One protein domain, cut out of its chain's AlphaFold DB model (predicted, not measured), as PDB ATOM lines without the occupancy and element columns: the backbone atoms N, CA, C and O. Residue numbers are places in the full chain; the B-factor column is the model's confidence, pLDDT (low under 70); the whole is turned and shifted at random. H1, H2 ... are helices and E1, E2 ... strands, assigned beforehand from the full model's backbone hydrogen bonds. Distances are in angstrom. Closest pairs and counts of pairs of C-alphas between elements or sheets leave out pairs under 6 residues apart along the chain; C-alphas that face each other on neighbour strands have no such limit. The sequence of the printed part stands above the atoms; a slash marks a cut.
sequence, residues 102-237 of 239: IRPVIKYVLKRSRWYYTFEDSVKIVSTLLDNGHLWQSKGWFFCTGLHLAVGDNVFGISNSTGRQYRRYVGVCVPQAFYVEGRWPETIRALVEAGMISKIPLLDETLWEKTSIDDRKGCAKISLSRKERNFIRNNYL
ATOM      1  N   ILE A 102      40.871  74.303  80.563       97.50
ATOM      2  CA  ILE A 102      39.871  74.512  79.504       97.50
ATOM      3  C   ILE A 102      40.474  74.364  78.107       97.50
ATOM      4  O   ILE A 102      39.836  73.854  77.183       97.50
ATOM      5  N   ARG A 103      41.747  74.734  77.940       96.06
ATOM      6  CA  ARG A 103      42.475  74.614  76.669       96.06
ATOM      7  C   ARG A 103      42.381  73.213  76.022       96.06
ATOM      8  O   ARG A 103      42.179  73.161  74.807       96.06
ATOM      9  N   PRO A 104      42.493  72.086  76.753       94.94
ATOM     10  CA  PRO A 104      42.278  70.746  76.208       94.94
ATOM     11  C   PRO A 104      40.858  70.535  75.672       94.94
ATOM     12  O   PRO A 104      40.708  69.887  74.638       94.94
ATOM     13  N   VAL A 105      39.838  71.093  76.334       95.62
ATOM     14  CA  VAL A 105      38.421  70.988  75.938       95.62
ATOM     15  C   VAL A 105      38.175  71.751  74.638       95.62
ATOM     16  O   VAL A 105      37.616  71.193  73.696       95.62
ATOM     17  N   ILE A 106      38.699  72.977  74.524       95.81
ATOM     18  CA  ILE A 106      38.616  73.761  73.282       95.81
ATOM     19  C   ILE A 106      39.299  73.013  72.132       95.81
ATOM     20  O   ILE A 106      38.711  72.800  71.075       95.81
ATOM     21  N   LYS A 107      40.538  72.544  72.341       93.19
ATOM     22  CA  LYS A 107      41.263  71.753  71.334       93.19
ATOM     23  C   LYS A 107      40.513  70.488  70.933       93.19
ATOM     24  O   LYS A 107      40.636  70.053  69.792       93.19
ATOM     25  N   TYR A 108      39.818  69.866  71.878       91.38
ATOM     26  CA  TYR A 108      39.047  68.661  71.641       91.38
ATOM     27  C   TYR A 108      37.869  68.935  70.708       91.38
ATOM     28  O   TYR A 108      37.782  68.280  69.675       91.38
ATOM     29  N   VAL A 109      37.061  69.959  71.000       91.62
ATOM     30  CA  VAL A 109      35.925  70.372  70.158       91.62
ATOM     31  C   VAL A 109      36.372  70.818  68.765       91.62
ATOM     32  O   VAL A 109      35.754  70.469  67.762       91.62
ATOM     33  N   LEU A 110      37.488  71.541  68.681       90.81
ATOM     34  CA  LEU A 110      38.022  72.047  67.415       90.81
ATOM     35  C   LEU A 110      38.725  70.979  66.563       90.81
ATOM     36  O   LEU A 110      38.995  71.184  65.377       90.81
ATOM     37  N   LYS A 111      39.057  69.818  67.130       85.19
ATOM     38  CA  LYS A 111      39.715  68.745  66.384       85.19
ATOM     39  C   LYS A 111      38.677  68.007  65.537       85.19
ATOM     40  O   LYS A 111      37.862  67.272  66.064       85.19
ATOM     41  N   ARG A 112      38.767  68.041  64.208       70.69
ATOM     42  CA  ARG A 112      37.816  67.384  63.270       70.69
ATOM     43  C   ARG A 112      37.730  65.831  63.315       70.69
ATOM     44  O   ARG A 112      37.336  65.195  62.342       70.69
ATOM     45  N   SER A 113      38.138  65.160  64.393       64.31
ATOM     46  CA  SER A 113      38.294  63.700  64.426       64.31
ATOM     47  C   SER A 113      37.051  62.972  64.939       64.31
ATOM     48  O   SER A 113      36.891  62.806  66.142       64.31
ATOM     49  N   ARG A 114      36.232  62.455  64.011       58.06
ATOM     50  CA  ARG A 114      35.001  61.679  64.283       58.06
ATOM     51  C   ARG A 114      35.153  60.540  65.308       58.06
ATOM     52  O   ARG A 114      34.213  60.252  66.035       58.06
ATOM     53  N   TRP A 115      36.333  59.929  65.390       58.16
ATOM     54  CA  TRP A 115      36.597  58.719  66.177       58.16
ATOM     55  C   TRP A 115      36.652  58.905  67.696       58.16
ATOM     56  O   TRP A 115      36.620  57.915  68.419       58.16
ATOM     57  N   TYR A 116      36.770  60.137  68.199       57.81
ATOM     58  CA  TYR A 116      36.866  60.368  69.646       57.81
ATOM     59  C   TYR A 116      35.500  60.563  70.321       57.81
ATOM     60  O   TYR A 116      35.418  60.502  71.542       57.81
ATOM     61  N   TYR A 117      34.436  60.749  69.538       62.03
ATOM     62  CA  TYR A 117      33.236  61.450  69.987       62.03
ATOM     63  C   TYR A 117      32.064  60.585  70.479       62.03
ATOM     64  O   TYR A 117      31.030  61.120  70.869       62.03
ATOM     65  N   THR A 118      32.160  59.258  70.437       67.19
ATOM     66  CA  THR A 118      30.999  58.378  70.675       67.19
ATOM     67  C   THR A 118      30.593  58.235  72.139       67.19
ATOM     68  O   THR A 118      29.434  57.941  72.413       67.19
ATOM     69  N   PHE A 119      31.504  58.472  73.082       79.69
ATOM     70  CA  PHE A 119      31.269  58.204  74.508       79.69
ATOM     71  C   PHE A 119      31.371  59.446  75.384       79.69
ATOM     72  O   PHE A 119      31.607  59.334  76.578       79.69
ATOM     73  N   GLU A 120      31.238  60.639  74.822       87.81
ATOM     74  CA  GLU A 120      31.434  61.863  75.592       87.81
ATOM     75  C   GLU A 120      30.179  62.396  76.256       87.81
ATOM     76  O   GLU A 120      29.063  62.308  75.740       87.81
ATOM     77  N   ASP A 121      30.396  63.021  77.402       92.75
ATOM     78  CA  ASP A 121      29.418  63.856  78.064       92.75
ATOM     79  C   ASP A 121      29.362  65.215  77.352       92.75
ATOM     80  O   ASP A 121      30.045  66.180  77.705       92.75
ATOM     81  N   SER A 122      28.578  65.259  76.271       92.38
ATOM     82  CA  SER A 122      28.432  66.455  75.436       92.38
ATOM     83  C   SER A 122      27.824  67.630  76.205       92.38
ATOM     84  O   SER A 122      28.238  68.760  75.963       92.38
ATOM     85  N   VAL A 123      26.904  67.373  77.148       95.06
ATOM     86  CA  VAL A 123      26.331  68.414  78.018       95.06
ATOM     87  C   VAL A 123      27.457  69.052  78.819       95.06
ATOM     88  O   VAL A 123      27.687  70.251  78.710       95.06
ATOM     89  N   LYS A 124      28.248  68.239  79.527       95.75
ATOM     90  CA  LYS A 124      29.354  68.735  80.348       95.75
ATOM     91  C   LYS A 124      30.411  69.487  79.542       95.75
ATOM     92  O   LYS A 124      30.910  70.505  80.018       95.75
ATOM     93  N   ILE A 125      30.767  69.012  78.345       95.44
ATOM     94  CA  ILE A 125      31.725  69.703  77.463       95.44
ATOM     95  C   ILE A 125      31.191  71.082  77.065       95.44
ATOM     96  O   ILE A 125      31.902  72.077  77.212       95.44
ATOM     97  N   VAL A 126      29.951  71.145  76.577       96.44
ATOM     98  CA  VAL A 126      29.345  72.390  76.092       96.44
ATOM     99  C   VAL A 126      29.123  73.372  77.245       96.44
ATOM    100  O   VAL A 126      29.525  74.526  77.108       96.44
ATOM    101  N   SER A 127      28.602  72.918  78.393       96.94
ATOM    102  CA  SER A 127      28.492  73.735  79.614       96.94
ATOM    103  C   SER A 127      29.852  74.273  80.035       96.94
ATOM    104  O   SER A 127      30.002  75.470  80.209       96.94
ATOM    105  N   THR A 128      30.885  73.421  80.091       97.19
ATOM    106  CA  THR A 128      32.238  73.857  80.475       97.19
ATOM    107  C   THR A 128      32.736  74.989  79.578       97.19
ATOM    108  O   THR A 128      33.279  75.971  80.078       97.19
ATOM    109  N   LEU A 129      32.577  74.871  78.258       97.88
ATOM    110  CA  LEU A 129      33.019  75.917  77.334       97.88
ATOM    111  C   LEU A 129      32.196  77.200  77.478       97.88
ATOM    112  O   LEU A 129      32.765  78.287  77.407       97.88
ATOM    113  N   LEU A 130      30.887  77.078  77.686       97.62
ATOM    114  CA  LEU A 130      29.986  78.212  77.855       97.62
ATOM    115  C   LEU A 130      30.247  78.959  79.168       97.62
ATOM    116  O   LEU A 130      30.485  80.164  79.140       97.62
ATOM    117  N   ASP A 131      30.291  78.237  80.287       96.94
ATOM    118  CA  ASP A 131      30.485  78.779  81.637       96.94
ATOM    119  C   ASP A 131      31.850  79.465  81.787       96.94
ATOM    120  O   ASP A 131      32.008  80.388  82.583       96.94
ATOM    121  N   ASN A 132      32.840  79.045  80.991       97.50
ATOM    122  CA  ASN A 132      34.170  79.655  80.955       97.50
ATOM    123  C   ASN A 132      34.328  80.720  79.850       97.50
ATOM    124  O   ASN A 132      35.438  81.189  79.617       97.50
ATOM    125  N   GLY A 133      33.257  81.116  79.151       96.94
ATOM    126  CA  GLY A 133      33.295  82.211  78.169       96.94
ATOM    127  C   GLY A 133      34.031  81.880  76.865       96.94
ATOM    128  O   GLY A 133      34.561  82.766  76.192       96.94
ATOM    129  N   HIS A 134      34.080  80.602  76.493       98.06
ATOM    130  CA  HIS A 134      34.795  80.109  75.317       98.06
ATOM    131  C   HIS A 134      33.883  79.534  74.236       98.06
ATOM    132  O   HIS A 134      34.408  79.016  73.256       98.06
ATOM    133  N   LEU A 135      32.558  79.635  74.371       98.31
ATOM    134  CA  LEU A 135      31.594  79.224  73.353       98.31
ATOM    135  C   LEU A 135      30.708  80.397  72.933       98.31
ATOM    136  O   LEU A 135      30.061  81.027  73.765       98.31
ATOM    137  N   TRP A 136      30.657  80.647  71.629       98.25
ATOM    138  CA  TRP A 136      29.974  81.794  71.039       98.25
ATOM    139  C   TRP A 136      29.188  81.380  69.802       98.25
ATOM    140  O   TRP A 136      29.474  80.347  69.191       98.25
ATOM    141  N   GLN A 137      28.233  82.210  69.391       97.81
ATOM    142  CA  GLN A 137      27.515  82.039  68.132       97.81
ATOM    143  C   GLN A 137      27.530  83.301  67.269       97.81
ATOM    144  O   GLN A 137      27.564  84.425  67.763       97.81
ATOM    145  N   SER A 138      27.474  83.112  65.955       97.12
ATOM    146  CA  SER A 138      27.257  84.183  64.985       97.12
ATOM    147  C   SER A 138      26.687  83.605  63.689       97.12
ATOM    148  O   SER A 138      27.202  82.620  63.162       97.12
ATOM    149  N   LYS A 139      25.619  84.226  63.169       92.94
ATOM    150  CA  LYS A 139      25.000  83.902  61.866       92.94
ATOM    151  C   LYS A 139      24.748  82.393  61.659       92.94
ATOM    152  O   LYS A 139      25.007  81.862  60.584       92.94
ATOM    153  N   GLY A 140      24.284  81.694  62.701       89.62
ATOM    154  CA  GLY A 140      23.981  80.252  62.664       89.62
ATOM    155  C   GLY A 140      25.180  79.308  62.855       89.62
ATOM    156  O   GLY A 140      24.993  78.087  62.870       89.62
ATOM    157  N   TRP A 141      26.383  79.855  63.035       95.56
ATOM    158  CA  TRP A 141      27.625  79.129  63.308       95.56
ATOM    159  C   TRP A 141      28.043  79.256  64.773       95.56
ATOM    160  O   TRP A 141      27.723  80.248  65.430       95.56
ATOM    161  N   PHE A 142      28.802  78.270  65.256       96.88
ATOM    162  CA  PHE A 142      29.386  78.265  66.597       96.88
ATOM    163  C   PHE A 142      30.899  78.439  66.538       96.88
ATOM    164  O   PHE A 142      31.559  77.963  65.611       96.88
ATOM    165  N   PHE A 143      31.441  79.100  67.555       97.50
ATOM    166  CA  PHE A 143      32.846  79.466  67.626       97.50
ATOM    167  C   PHE A 143      33.422  79.180  69.006       97.50
ATOM    168  O   PHE A 143      32.741  79.367  70.015       97.50
ATOM    169  N   CYS A 144      34.695  78.785  69.044       97.12
ATOM    170  CA  CYS A 144      35.474  78.722  70.274       97.12
ATOM    171  C   CYS A 144      36.599  79.755  70.293       97.12
ATOM    172  O   CYS A 144      37.341  79.893  69.320       97.12
ATOM    173  N   THR A 145      36.767  80.434  71.425       97.31
ATOM    174  CA  THR A 145      37.858  81.395  71.666       97.31
ATOM    175  C   THR A 145      38.865  80.839  72.674       97.31
ATOM    176  O   THR A 145      38.701  79.741  73.203       97.31
ATOM    177  N   GLY A 146      39.941  81.583  72.940       95.56
ATOM    178  CA  GLY A 146      40.908  81.267  74.000       95.56
ATOM    179  C   GLY A 146      42.093  80.398  73.584       95.56
ATOM    180  O   GLY A 146      42.951  80.080  74.413       95.56
ATOM    181  N   LEU A 147      42.198  80.068  72.295       94.50
ATOM    182  CA  LEU A 147      43.452  79.648  71.675       94.50
ATOM    183  C   LEU A 147      44.023  80.797  70.835       94.50
ATOM    184  O   LEU A 147      43.281  81.621  70.322       94.50
ATOM    185  N   HIS A 148      45.344  80.789  70.660       92.88
ATOM    186  CA  HIS A 148      46.050  81.629  69.694       92.88
ATOM    187  C   HIS A 148      46.964  80.726  68.882       92.88
ATOM    188  O   HIS A 148      47.814  80.030  69.455       92.88
ATOM    189  N   LEU A 149      46.731  80.661  67.578       89.25
ATOM    190  CA  LEU A 149      47.425  79.778  66.653       89.25
ATOM    191  C   LEU A 149      48.034  80.615  65.540       89.25
ATOM    192  O   LEU A 149      47.356  81.422  64.908       89.25
ATOM    193  N   ALA A 150      49.310  80.358  65.267       85.56
ATOM    194  CA  ALA A 150      49.966  80.941  64.113       85.56
ATOM    195  C   ALA A 150      49.214  80.536  62.836       85.56
ATOM    196  O   ALA A 150      48.787  79.380  62.691       85.56
ATOM    197  N   VAL A 151      49.037  81.487  61.923       79.88
ATOM    198  CA  VAL A 151      48.359  81.250  60.648       79.88
ATOM    199  C   VAL A 151      49.401  80.934  59.592       79.88
ATOM    200  O   VAL A 151      50.490  81.509  59.569       79.88
ATOM    201  N   GLY A 152      49.107  79.915  58.791       67.56
ATOM    202  CA  GLY A 152      49.969  79.521  57.698       67.56
ATOM    203  C   GLY A 152      49.821  80.521  56.566       67.56
ATOM    204  O   GLY A 152      48.767  80.568  55.936       67.56
ATOM    205  N   ASP A 153      50.872  81.281  56.286       58.69
ATOM    206  CA  ASP A 153      50.890  82.123  55.096       58.69
ATOM    207  C   ASP A 153      51.083  81.236  53.843       58.69
ATOM    208  O   ASP A 153      51.452  80.056  53.938       58.69
ATOM    209  N   ASN A 154      50.845  81.771  52.645       53.72
ATOM    210  CA  ASN A 154      51.184  81.118  51.371       53.72
ATOM    211  C   ASN A 154      52.705  81.056  51.128       53.72
ATOM    212  O   ASN A 154      53.143  80.728  50.028       53.72
ATOM    213  N   VAL A 155      53.511  81.358  52.145       56.44
ATOM    214  CA  VAL A 155      54.965  81.333  52.079       56.44
ATOM    215  C   VAL A 155      55.464  79.948  52.484       56.44
ATOM    216  O   VAL A 155      55.253  79.474  53.606       56.44
ATOM    217  N   PHE A 156      56.161  79.297  51.560       66.56
ATOM    218  CA  PHE A 156      56.833  78.025  51.787       66.56
ATOM    219  C   PHE A 156      58.334  78.274  51.943       66.56
ATOM    220  O   PHE A 156      58.937  79.009  51.168       66.56
ATOM    221  N   GLY A 157      58.939  77.680  52.967       70.00
ATOM    222  CA  GLY A 157      60.386  77.547  53.071       70.00
ATOM    223  C   GLY A 157      60.846  76.255  52.405       70.00
ATOM    224  O   GLY A 157      60.082  75.294  52.308       70.00
ATOM    225  N   ILE A 158      62.106  76.216  51.985       78.25
ATOM    226  CA  ILE A 158      62.766  74.994  51.523       78.25
ATOM    227  C   ILE A 158      63.772  74.592  52.596       78.25
ATOM    228  O   ILE A 158      64.578  75.403  53.044       78.25
ATOM    229  N   SER A 159      63.689  73.347  53.054       77.06
ATOM    230  CA  SER A 159      64.690  72.784  53.953       77.06
ATOM    231  C   SER A 159      66.024  72.643  53.222       77.06
ATOM    232  O   SER A 159      66.110  71.884  52.258       77.06
ATOM    233  N   ASN A 160      67.074  73.311  53.705       78.69
ATOM    234  CA  ASN A 160      68.409  73.232  53.099       78.69
ATOM    235  C   ASN A 160      69.010  71.815  53.146       78.69
ATOM    236  O   ASN A 160      69.820  71.469  52.296       78.69
ATOM    237  N   SER A 161      68.623  70.991  54.124       84.12
ATOM    238  CA  SER A 161      69.175  69.642  54.307       84.12
ATOM    239  C   SER A 161      68.423  68.554  53.545       84.12
ATOM    240  O   SER A 161      68.994  67.511  53.247       84.12
ATOM    241  N   THR A 162      67.137  68.763  53.250       85.19
ATOM    242  CA  THR A 162      66.277  67.727  52.645       85.19
ATOM    243  C   THR A 162      65.617  68.160  51.343       85.19
ATOM    244  O   THR A 162      64.900  67.366  50.740       85.19
ATOM    245  N   GLY A 163      65.765  69.426  50.940       81.88
ATOM    246  CA  GLY A 163      65.061  70.023  49.800       81.88
ATOM    247  C   GLY A 163      63.537  70.086  49.969       81.88
ATOM    248  O   GLY A 163      62.827  70.551  49.079       81.88
ATOM    249  N   ARG A 164      62.998  69.618  51.102       81.00
ATOM    250  CA  ARG A 164      61.556  69.506  51.310       81.00
ATOM    251  C   ARG A 164      60.952  70.876  51.591       81.00
ATOM    252  O   ARG A 164      61.409  71.594  52.483       81.00
ATOM    253  N   GLN A 165      59.876  71.189  50.877       77.94
ATOM    254  CA  GLN A 165      59.062  72.366  51.151       77.94
ATOM    255  C   GLN A 165      58.310  72.205  52.477       77.94
ATOM    256  O   GLN A 165      57.720  71.156  52.757       77.94
ATOM    257  N   TYR A 166      58.309  73.256  53.288       74.25
ATOM    258  CA  TYR A 166      57.518  73.344  54.510       74.25
ATOM    259  C   TYR A 166      56.819  74.700  54.585       74.25
ATOM    260  O   TYR A 166      57.319  75.702  54.080       74.25
ATOM    261  N   ARG A 167      55.639  74.748  55.204       72.06
ATOM    262  CA  ARG A 167      54.873  75.992  55.335       72.06
ATOM    263  C   ARG A 167      55.479  76.880  56.424       72.06
ATOM    264  O   ARG A 167      55.806  76.385  57.505       72.06
ATOM    265  N   ARG A 168      55.595  78.184  56.162       72.69
ATOM    266  CA  ARG A 168      55.913  79.178  57.190       72.69
ATOM    267  C   ARG A 168      54.634  79.627  57.893       72.69
ATOM    268  O   ARG A 168      53.618  79.900  57.259       72.69
ATOM    269  N   TYR A 169      54.704  79.677  59.215       75.06
ATOM    270  CA  TYR A 169      53.626  80.161  60.067       75.06
ATOM    271  C   TYR A 169      54.022  81.513  60.647       75.06
ATOM    272  O   TYR A 169      55.161  81.675  61.088       75.06
ATOM    273  N   VAL A 170      53.082  82.453  60.664       77.75
ATOM    274  CA  VAL A 170      53.283  83.806  61.194       77.75
ATOM    275  C   VAL A 170      52.417  84.038  62.429       77.75
ATOM    276  O   VAL A 170      51.329  83.467  62.564       77.75
ATOM    277  N   GLY A 171      52.934  84.850  63.355       82.00
ATOM    278  CA  GLY A 171      52.160  85.355  64.488       82.00
ATOM    279  C   GLY A 171      50.969  86.174  63.997       82.00
ATOM    280  O   GLY A 171      51.009  86.761  62.917       82.00
ATOM    281  N   VAL A 172      49.893  86.185  64.776       87.62
ATOM    282  CA  VAL A 172      48.625  86.796  64.370       87.62
ATOM    283  C   VAL A 172      48.367  87.990  65.269       87.62
ATOM    284  O   VAL A 172      48.331  87.868  66.488       87.62
ATOM    285  N   CYS A 173      48.154  89.154  64.665       91.62
ATOM    286  CA  CYS A 173      47.978  90.411  65.393       91.62
ATOM    287  C   CYS A 173      46.548  90.627  65.915       91.62
ATOM    288  O   CYS A 173      46.236  91.733  66.334       91.62
ATOM    289  N   VAL A 174      45.667  89.627  65.844       92.19
ATOM    290  CA  VAL A 174      44.242  89.740  66.194       92.19
ATOM    291  C   VAL A 174      43.787  88.568  67.067       92.19
ATOM    292  O   VAL A 174      44.269  87.448  66.863       92.19
ATOM    293  N   PRO A 175      42.873  88.786  68.032       95.31
ATOM    294  CA  PRO A 175      42.216  87.701  68.755       95.31
ATOM    295  C   PRO A 175      41.446  86.781  67.802       95.31
ATOM    296  O   PRO A 175      40.768  87.253  66.892       95.31
ATOM    297  N   GLN A 176      41.522  85.467  68.019       94.62
ATOM    298  CA  GLN A 176      40.956  84.472  67.101       94.62
ATOM    299  C   GLN A 176      39.745  83.745  67.694       94.62
ATOM    300  O   GLN A 176      39.784  83.252  68.825       94.62
ATOM    301  N   ALA A 177      38.687  83.623  66.894       96.06
ATOM    302  CA  ALA A 177      37.535  82.769  67.158       96.06
ATOM    303  C   ALA A 177      37.487  81.648  66.118       96.06
ATOM    304  O   ALA A 177      37.334  81.894  64.924       96.06
ATOM    305  N   PHE A 178      37.623  80.402  66.563       94.25
ATOM    306  CA  PHE A 178      37.718  79.250  65.675       94.25
ATOM    307  C   PHE A 178      36.360  78.619  65.424       94.25
ATOM    308  O   PHE A 178      35.606  78.390  66.369       94.25
ATOM    309  N   TYR A 179      36.080  78.285  64.166       93.38
ATOM    310  CA  TYR A 179      34.867  77.558  63.802       93.38
ATOM    311  C   TYR A 179      34.785  76.214  64.528       93.38
ATOM    312  O   TYR A 179      35.712  75.400  64.491       93.38
ATOM    313  N   VAL A 180      33.643  75.979  65.167       92.19
ATOM    314  CA  VAL A 180      33.267  74.671  65.692       92.19
ATOM    315  C   VAL A 180      32.622  73.887  64.559       92.19
ATOM    316  O   VAL A 180      31.615  74.305  63.991       92.19
ATOM    317  N   GLU A 181      33.209  72.746  64.220       87.75
ATOM    318  CA  GLU A 181      32.827  71.960  63.049       87.75
ATOM    319  C   GLU A 181      32.542  70.492  63.399       87.75
ATOM    320  O   GLU A 181      32.631  70.052  64.549       87.75
ATOM    321  N   GLY A 182      32.221  69.697  62.377       85.69
ATOM    322  CA  GLY A 182      31.899  68.288  62.535       85.69
ATOM    323  C   GLY A 182      30.501  68.127  63.114       85.69
ATOM    324  O   GLY A 182      29.576  68.738  62.609       85.69
ATOM    325  N   ARG A 183      30.356  67.291  64.146       87.94
ATOM    326  CA  ARG A 183      29.059  66.985  64.784       87.94
ATOM    327  C   ARG A 183      28.622  68.003  65.843       87.94
ATOM    328  O   ARG A 183      27.530  67.894  66.406       87.94
ATOM    329  N   TRP A 184      29.542  68.876  66.249       91.12
ATOM    330  CA  TRP A 184      29.341  69.769  67.383       91.12
ATOM    331  C   TRP A 184      28.241  70.799  67.138       91.12
ATOM    332  O   TRP A 184      27.444  70.972  68.055       91.12
ATOM    333  N   PRO A 185      28.121  71.435  65.957       93.25
ATOM    334  CA  PRO A 185      27.034  72.375  65.703       93.25
ATOM    335  C   PRO A 185      25.647  71.771  65.927       93.25
ATOM    336  O   PRO A 185      24.827  72.369  66.618       93.25
ATOM    337  N   GLU A 186      25.392  70.570  65.407       92.69
ATOM    338  CA  GLU A 186      24.116  69.869  65.589       92.69
ATOM    339  C   GLU A 186      23.905  69.488  67.054       92.69
ATOM    340  O   GLU A 186      22.820  69.675  67.595       92.69
ATOM    341  N   THR A 187      24.964  69.011  67.717       92.75
ATOM    342  CA  THR A 187      24.918  68.655  69.141       92.75
ATOM    343  C   THR A 187      24.577  69.872  70.002       92.75
ATOM    344  O   THR A 187      23.698  69.793  70.850       92.75
ATOM    345  N   ILE A 188      25.232  71.012  69.774       95.44
ATOM    346  CA  ILE A 188      24.999  72.249  70.528       95.44
ATOM    347  C   ILE A 188      23.566  72.743  70.307       95.44
ATOM    348  O   ILE A 188      22.898  73.076  71.284       95.44
ATOM    349  N   ARG A 189      23.068  72.749  69.061       95.81
ATOM    350  CA  ARG A 189      21.674  73.138  68.768       95.81
ATOM    351  C   ARG A 189      20.679  72.264  69.523       95.81
ATOM    352  O   ARG A 189      19.855  72.806  70.247       95.81
ATOM    353  N   ALA A 190      20.827  70.941  69.439       95.50
ATOM    354  CA  ALA A 190      19.939  70.006  70.125       95.50
ATOM    355  C   ALA A 190      19.942  70.209  71.650       95.50
ATOM    356  O   ALA A 190      18.895  70.146  72.288       95.50
ATOM    357  N   LEU A 191      21.107  70.492  72.244       96.12
ATOM    358  CA  LEU A 191      21.220  70.756  73.680       96.12
ATOM    359  C   LEU A 191      20.537  72.063  74.108       96.12
ATOM    360  O   LEU A 191      19.940  72.109  75.184       96.12
ATOM    361  N   VAL A 192      20.622  73.111  73.286       95.62
ATOM    362  CA  VAL A 192      19.934  74.387  73.530       95.62
ATOM    363  C   VAL A 192      18.420  74.227  73.354       95.62
ATOM    364  O   VAL A 192      17.658  74.672  74.208       95.62
ATOM    365  N   GLU A 193      17.975  73.553  72.291       96.00
ATOM    366  CA  GLU A 193      16.556  73.273  72.018       96.00
ATOM    367  C   GLU A 193      15.910  72.420  73.117       96.00
ATOM    368  O   GLU A 193      14.779  72.678  73.520       96.00
ATOM    369  N   ALA A 194      16.648  71.446  73.655       95.69
ATOM    370  CA  ALA A 194      16.212  70.618  74.776       95.69
ATOM    371  C   ALA A 194      16.275  71.333  76.143       95.69
ATOM    372  O   ALA A 194      15.969  70.718  77.163       95.69
ATOM    373  N   GLY A 195      16.713  72.598  76.198       94.56
ATOM    374  CA  GLY A 195      16.848  73.360  77.444       94.56
ATOM    375  C   GLY A 195      17.938  72.843  78.391       94.56
ATOM    376  O   GLY A 195      17.956  73.215  79.561       94.56
ATOM    377  N   MET A 196      18.849  71.990  77.909       94.50
ATOM    378  CA  MET A 196      19.952  71.434  78.705       94.50
ATOM    379  C   MET A 196      21.123  72.412  78.839       94.50
ATOM    380  O   MET A 196      21.914  72.307  79.773       94.50
ATOM    381  N   ILE A 197      21.251  73.340  77.888       94.31
ATOM    382  CA  ILE A 197      22.265  74.395  77.860       94.31
ATOM    383  C   ILE A 197      21.550  75.735  77.702       94.31
ATOM    384  O   ILE A 197      20.572  75.849  76.962       94.31
ATOM    385  N   SER A 198      22.042  76.757  78.398       89.19
ATOM    386  CA  SER A 198      21.524  78.116  78.271       89.19
ATOM    387  C   SER A 198      21.797  78.701  76.878       89.19
ATOM    388  O   SER A 198      22.509  78.140  76.042       89.19
ATOM    389  N   LYS A 199      21.207  79.862  76.586       93.12
ATOM    390  CA  LYS A 199      21.413  80.534  75.301       93.12
ATOM    391  C   LYS A 199      22.895  80.883  75.104       93.12
ATOM    392  O   LYS A 199      23.495  81.550  75.941       93.12
ATOM    393  N   ILE A 200      23.451  80.507  73.952       96.81
ATOM    394  CA  ILE A 200      24.835  80.837  73.588       96.81
ATOM    395  C   ILE A 200      24.964  82.351  73.310       96.81
ATOM    396  O   ILE A 200      24.136  82.901  72.572       96.81
ATOM    397  N   PRO A 201      25.970  83.056  73.857       97.44
ATOM    398  CA  PRO A 201      26.173  84.481  73.606       97.44
ATOM    399  C   PRO A 201      26.631  84.767  72.168       97.44
ATOM    400  O   PRO A 201      27.232  83.923  71.499       97.44
ATOM    401  N   LEU A 202      26.347  85.982  71.688       97.88
ATOM    402  CA  LEU A 202      26.786  86.444  70.368       97.88
ATOM    403  C   LEU A 202      28.281  86.781  70.375       97.88
ATOM    404  O   LEU A 202      28.768  87.423  71.303       97.88
ATOM    405  N   LEU A 203      28.991  86.375  69.323       97.19
ATOM    406  CA  LEU A 203      30.386  86.743  69.104       97.19
ATOM    407  C   LEU A 203      30.496  88.227  68.713       97.19
ATOM    408  O   LEU A 203      29.848  88.661  67.761       97.19
ATOM    409  N   ASP A 204      31.367  88.976  69.390       94.94
ATOM    410  CA  ASP A 204      31.765  90.320  68.957       94.94
ATOM    411  C   ASP A 204      32.715  90.231  67.749       94.94
ATOM    412  O   ASP A 204      33.927  90.049  67.892       94.94
ATOM    413  N   GLU A 205      32.150  90.352  66.547       93.00
ATOM    414  CA  GLU A 205      32.888  90.313  65.276       93.00
ATOM    415  C   GLU A 205      33.769  91.546  65.039       93.00
ATOM    416  O   GLU A 205      34.582  91.541  64.121       93.00
ATOM    417  N   THR A 206      33.634  92.604  65.847       89.62
ATOM    418  CA  THR A 206      34.535  93.766  65.768       89.62
ATOM    419  C   THR A 206      35.873  93.503  66.457       89.62
ATOM    420  O   THR A 206      36.849  94.212  66.211       89.62
ATOM    421  N   LEU A 207      35.919  92.476  67.309       91.38
ATOM    422  CA  LEU A 207      37.082  92.093  68.097       91.38
ATOM    423  C   LEU A 207      37.682  90.761  67.647       91.38
ATOM    424  O   LEU A 207      38.902  90.639  67.533       91.38
ATOM    425  N   TRP A 208      36.838  89.752  67.445       94.56
ATOM    426  CA  TRP A 208      37.285  88.392  67.180       94.56
ATOM    427  C   TRP A 208      37.336  88.091  65.687       94.56
ATOM    428  O   TRP A 208      36.307  88.055  65.011       94.56
ATOM    429  N   GLU A 209      38.529  87.761  65.201       93.38
ATOM    430  CA  GLU A 209      38.735  87.309  63.832       93.38
ATOM    431  C   GLU A 209      38.306  85.844  63.685       93.38
ATOM    432  O   GLU A 209      38.856  84.932  64.321       93.38
ATOM    433  N   LYS A 210      37.323  85.601  62.815       93.38
ATOM    434  CA  LYS A 210      36.822  84.253  62.527       93.38
ATOM    435  C   LYS A 210      37.879  83.466  61.760       93.38
ATOM    436  O   LYS A 210      38.177  83.755  60.608       93.38
ATOM    437  N   THR A 211      38.432  82.443  62.397       89.38
ATOM    438  CA  THR A 211      39.580  81.697  61.882       89.38
ATOM    439  C   THR A 211      39.222  80.235  61.622       89.38
ATOM    440  O   THR A 211      38.707  79.536  62.494       89.38
ATOM    441  N   SER A 212      39.556  79.736  60.434       84.75
ATOM    442  CA  SER A 212      39.362  78.326  60.077       84.75
ATOM    443  C   SER A 212      40.594  77.479  60.405       84.75
ATOM    444  O   SER A 212      41.734  77.870  60.135       84.75
ATOM    445  N   ILE A 213      40.361  76.277  60.940       80.94
ATOM    446  CA  ILE A 213      41.398  75.256  61.131       80.94
ATOM    447  C   ILE A 213      41.335  74.313  59.936       80.94
ATOM    448  O   ILE A 213      40.566  73.356  59.925       80.94
ATOM    449  N   ASP A 214      42.137  74.582  58.917       69.06
ATOM    450  CA  ASP A 214      42.247  73.719  57.747       69.06
ATOM    451  C   ASP A 214      43.720  73.541  57.376       69.06
ATOM    452  O   ASP A 214      44.492  74.492  57.491       69.06
ATOM    453  N   ASP A 215      44.108  72.362  56.876       55.91
ATOM    454  CA  ASP A 215      45.495  72.031  56.468       55.91
ATOM    455  C   ASP A 215      45.965  72.870  55.230       55.91
ATOM    456  O   ASP A 215      47.000  72.595  54.619       55.91
ATOM    457  N   ARG A 216      45.210  73.919  54.855       57.84
ATOM    458  CA  ARG A 216      45.411  74.839  53.718       57.84
ATOM    459  C   ARG A 216      45.876  76.232  54.189       57.84
ATOM    460  O   ARG A 216      46.849  76.321  54.927       57.84
ATOM    461  N   LYS A 217      45.212  77.323  53.769       52.19
ATOM    462  CA  LYS A 217      45.449  78.720  54.220       52.19
ATOM    463  C   LYS A 217      45.006  78.976  55.679       52.19
ATOM    464  O   LYS A 217      44.809  80.118  56.076       52.19
ATOM    465  N   GLY A 218      44.742  77.913  56.440       62.59
ATOM    466  CA  GLY A 218      44.244  77.986  57.808       62.59
ATOM    467  C   GLY A 218      45.365  78.107  58.838       62.59
ATOM    468  O   GLY A 218      46.548  78.265  58.520       62.59
ATOM    469  N   CYS A 219      44.990  78.028  60.109       72.56
ATOM    470  CA  CYS A 219      45.952  78.030  61.203       72.56
ATOM    471  C   CYS A 219      46.675  76.684  61.380       72.56
ATOM    472  O   CYS A 219      46.282  75.652  60.833       72.56
ATOM    473  N   ALA A 220      47.764  76.697  62.154       69.62
ATOM    474  CA  ALA A 220      48.512  75.492  62.498       69.62
ATOM    475  C   ALA A 220      47.600  74.397  63.084       69.62
ATOM    476  O   ALA A 220      46.726  74.658  63.913       69.62
ATOM    477  N   LYS A 221      47.843  73.147  62.675       74.88
ATOM    478  CA  LYS A 221      47.030  71.992  63.062       74.88
ATOM    479  C   LYS A 221      46.912  71.851  64.579       74.88
ATOM    480  O   LYS A 221      47.908  71.828  65.305       74.88
ATOM    481  N   ILE A 222      45.687  71.642  65.054       83.31
ATOM    482  CA  ILE A 222      45.431  71.341  66.460       83.31
ATOM    483  C   ILE A 222      45.727  69.867  66.741       83.31
ATOM    484  O   ILE A 222      45.197  68.957  66.100       83.31
ATOM    485  N   SER A 223      46.550  69.629  67.759       84.00
ATOM    486  CA  SER A 223      46.789  68.300  68.312       84.00
ATOM    487  C   SER A 223      46.565  68.284  69.824       84.00
ATOM    488  O   SER A 223      46.796  69.270  70.532       84.00
ATOM    489  N   LEU A 224      46.089  67.135  70.301       87.81
ATOM    490  CA  LEU A 224      45.983  66.817  71.719       87.81
ATOM    491  C   LEU A 224      47.179  65.949  72.104       87.81
ATOM    492  O   LEU A 224      47.375  64.863  71.549       87.81
ATOM    493  N   SER A 225      47.951  66.410  73.080       90.31
ATOM    494  CA  SER A 225      49.006  65.629  73.717       90.31
ATOM    495  C   SER A 225      48.438  64.389  74.423       90.31
ATOM    496  O   SER A 225      47.232  64.241  74.630       90.31
ATOM    497  N   ARG A 226      49.311  63.459  74.828       90.31
ATOM    498  CA  ARG A 226      48.901  62.295  75.636       90.31
ATOM    499  C   ARG A 226      48.226  62.719  76.949       90.31
ATOM    500  O   ARG A 226      47.193  62.154  77.289       90.31
ATOM    501  N   LYS A 227      48.769  63.735  77.630       93.50
ATOM    502  CA  LYS A 227      48.204  64.286  78.872       93.50
ATOM    503  C   LYS A 227      46.807  64.863  78.643       93.50
ATOM    504  O   LYS A 227      45.889  64.515  79.372       93.50
ATOM    505  N   GLU A 228      46.633  65.668  77.596       93.19
ATOM    506  CA  GLU A 228      45.333  66.258  77.245       93.19
ATOM    507  C   GLU A 228      44.300  65.183  76.883       93.19
ATOM    508  O   GLU A 228      43.167  65.241  77.344       93.19
ATOM    509  N   ARG A 229      44.691  64.147  76.128       90.31
ATOM    510  CA  ARG A 229      43.798  63.015  75.829       90.31
ATOM    511  C   ARG A 229      43.346  62.284  77.091       90.31
ATOM    512  O   ARG A 229      42.168  61.972  77.209       90.31
ATOM    513  N   ASN A 230      44.257  62.019  78.024       90.56
ATOM    514  CA  ASN A 230      43.910  61.381  79.294       90.56
ATOM    515  C   ASN A 230      43.014  62.278  80.155       90.56
ATOM    516  O   ASN A 230      42.064  61.787  80.754       90.56
ATOM    517  N   PHE A 231      43.270  63.588  80.169       93.12
ATOM    518  CA  PHE A 231      42.415  64.554  80.852       93.12
ATOM    519  C   PHE A 231      40.977  64.514  80.319       93.12
ATOM    520  O   PHE A 231      40.049  64.395  81.114       93.12
ATOM    521  N   ILE A 232      40.792  64.529  78.992       92.06
ATOM    522  CA  ILE A 232      39.462  64.411  78.378       92.06
ATOM    523  C   ILE A 232      38.805  63.080  78.753       92.06
ATOM    524  O   ILE A 232      37.667  63.074  79.214       92.06
ATOM    525  N   ARG A 233      39.534  61.962  78.634       89.38
ATOM    526  CA  ARG A 233      39.014  60.627  78.973       89.38
ATOM    527  C   ARG A 233      38.491  60.537  80.401       89.38
ATOM    528  O   ARG A 233      37.412  60.004  80.616       89.38
ATOM    529  N   ASN A 234      39.241  61.073  81.357       90.81
ATOM    530  CA  ASN A 234      38.921  60.926  82.773       90.81
ATOM    531  C   ASN A 234      37.792  61.855  83.238       90.81
ATOM    532  O   ASN A 234      37.158  61.567  84.249       90.81
ATOM    533  N   ASN A 235      37.563  62.971  82.541       93.19
ATOM    534  CA  ASN A 235      36.661  64.023  83.013       93.19
ATOM    535  C   ASN A 235      35.410  64.213  82.150       93.19
ATOM    536  O   ASN A 235      34.424  64.748  82.659       93.19
ATOM    537  N   TYR A 236      35.444  63.809  80.880       91.69
ATOM    538  CA  TYR A 236      34.420  64.158  79.890       91.69
ATOM    539  C   TYR A 236      33.915  62.970  79.069       91.69
ATOM    540  O   TYR A 236      33.099  63.169  78.173       91.69
ATOM    541  N   LEU A 237      34.360  61.744  79.352       86.62
ATOM    542  CA  LEU A 237      33.694  60.550  78.836       86.62
ATOM    543  C   LEU A 237      32.652  60.054  79.839       86.62
ATOM    544  O   LEU A 237      32.866  60.110  81.050       86.62
TER     545      LEU A 237
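AT A GLANCE: This is residues 102 to 237 of the 239 residues of an uncharacterized protein of Firmicutes bacterium ADurb.Bin193 (UniProt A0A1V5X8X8). A small, strongly twisted four-stranded sheet, E1 E2 E5 E6, curls like part of a barrel, with H1, H2 and H3 set crosswise round it and H4 beyond H1, off the sheet. From this body the hairpin of E3 and E4 reaches out as a long arm, ending round Ser 161. The 136 printed residues hold, in order, H1 H2 E1 E2 E3 E4 E5 H3 E6 H4; the class is mixed, helices and strands. The larger sheet, E1 E2 E5 E6, is mixed, and E3 and E4 make an antiparallel pair. The whole is compact by its radius of gyration of the C-alphas, 16.4 A, yet elongated, spanning 56 by 36 by 21 A.

IN THESE COORDINATES: Find C-alpha 103 at (42.475, 74.614, 76.669), where H1 begins; it runs to residue 110. H2, residues 122 to 131, covers 13.9 A, and then come E1, residues 135 to 138, and E2, residues 141 to 144. E3, residues 151 to 158, begins at C-alpha 151, (48.359, 81.250, 60.648), is 18.2 A long and bends by 79 degrees at residue 154. E4, residues 165 to 170, runs 16.3 A. Next are E5, residues 176 to 179, H3, residues 184 to 193, 14.0 A, and E6, residues 209 to 211. H4, residues 226 to 236, runs 15.2 A to C-alpha 236 at (34.420, 64.158, 79.890).

HOW THE PARTS SIT: Start at the hairpin E1 and E2, antiparallel, with N 136 and O 143 2.9 A apart. E2 and E5 are antiparallel, with N 178 and O 144 at 2.8 A. E5 and E6 are parallel, with N 211 and O 177 at 2.8 A. E5, H3 and E6 form a strand-helix-strand unit, two parallel neighbour strands with a helix between, its crossover right-handed. H1, H2 and H3 each only graze this sheet; for H3, the closest C-alphas to E2 are Pro 185 and Phe 142, 6.4 A. H1 touches H4, about perpendicular at 81 degrees, closest at the C-alphas of Pro 104 and Glu 228, 5.5 A. H2 and H3 only just touch, with 3 pairs of C-alphas within 8 A, the closest Val 126 and Ile 188, 7.1 A. In the hairpin E3 and E4, look for N 157 and O 166, 2.8 A apart. Among the pairs that stay apart are E3 and H4. In H1, H2, H3 and H4 every O i to N i+4 pair is within hydrogen-bond range.

THE WHOLE: The two C-alphas farthest apart, Ser 161 and Gly 195, are 57.3 A from each other. The printed part has no cut. The links H1 to H2, H3 to E6 and E6 to H4 are long. Look for pLDDT under 70 at residues 113 to 118, 152 to 156, 214 to 218 and 220.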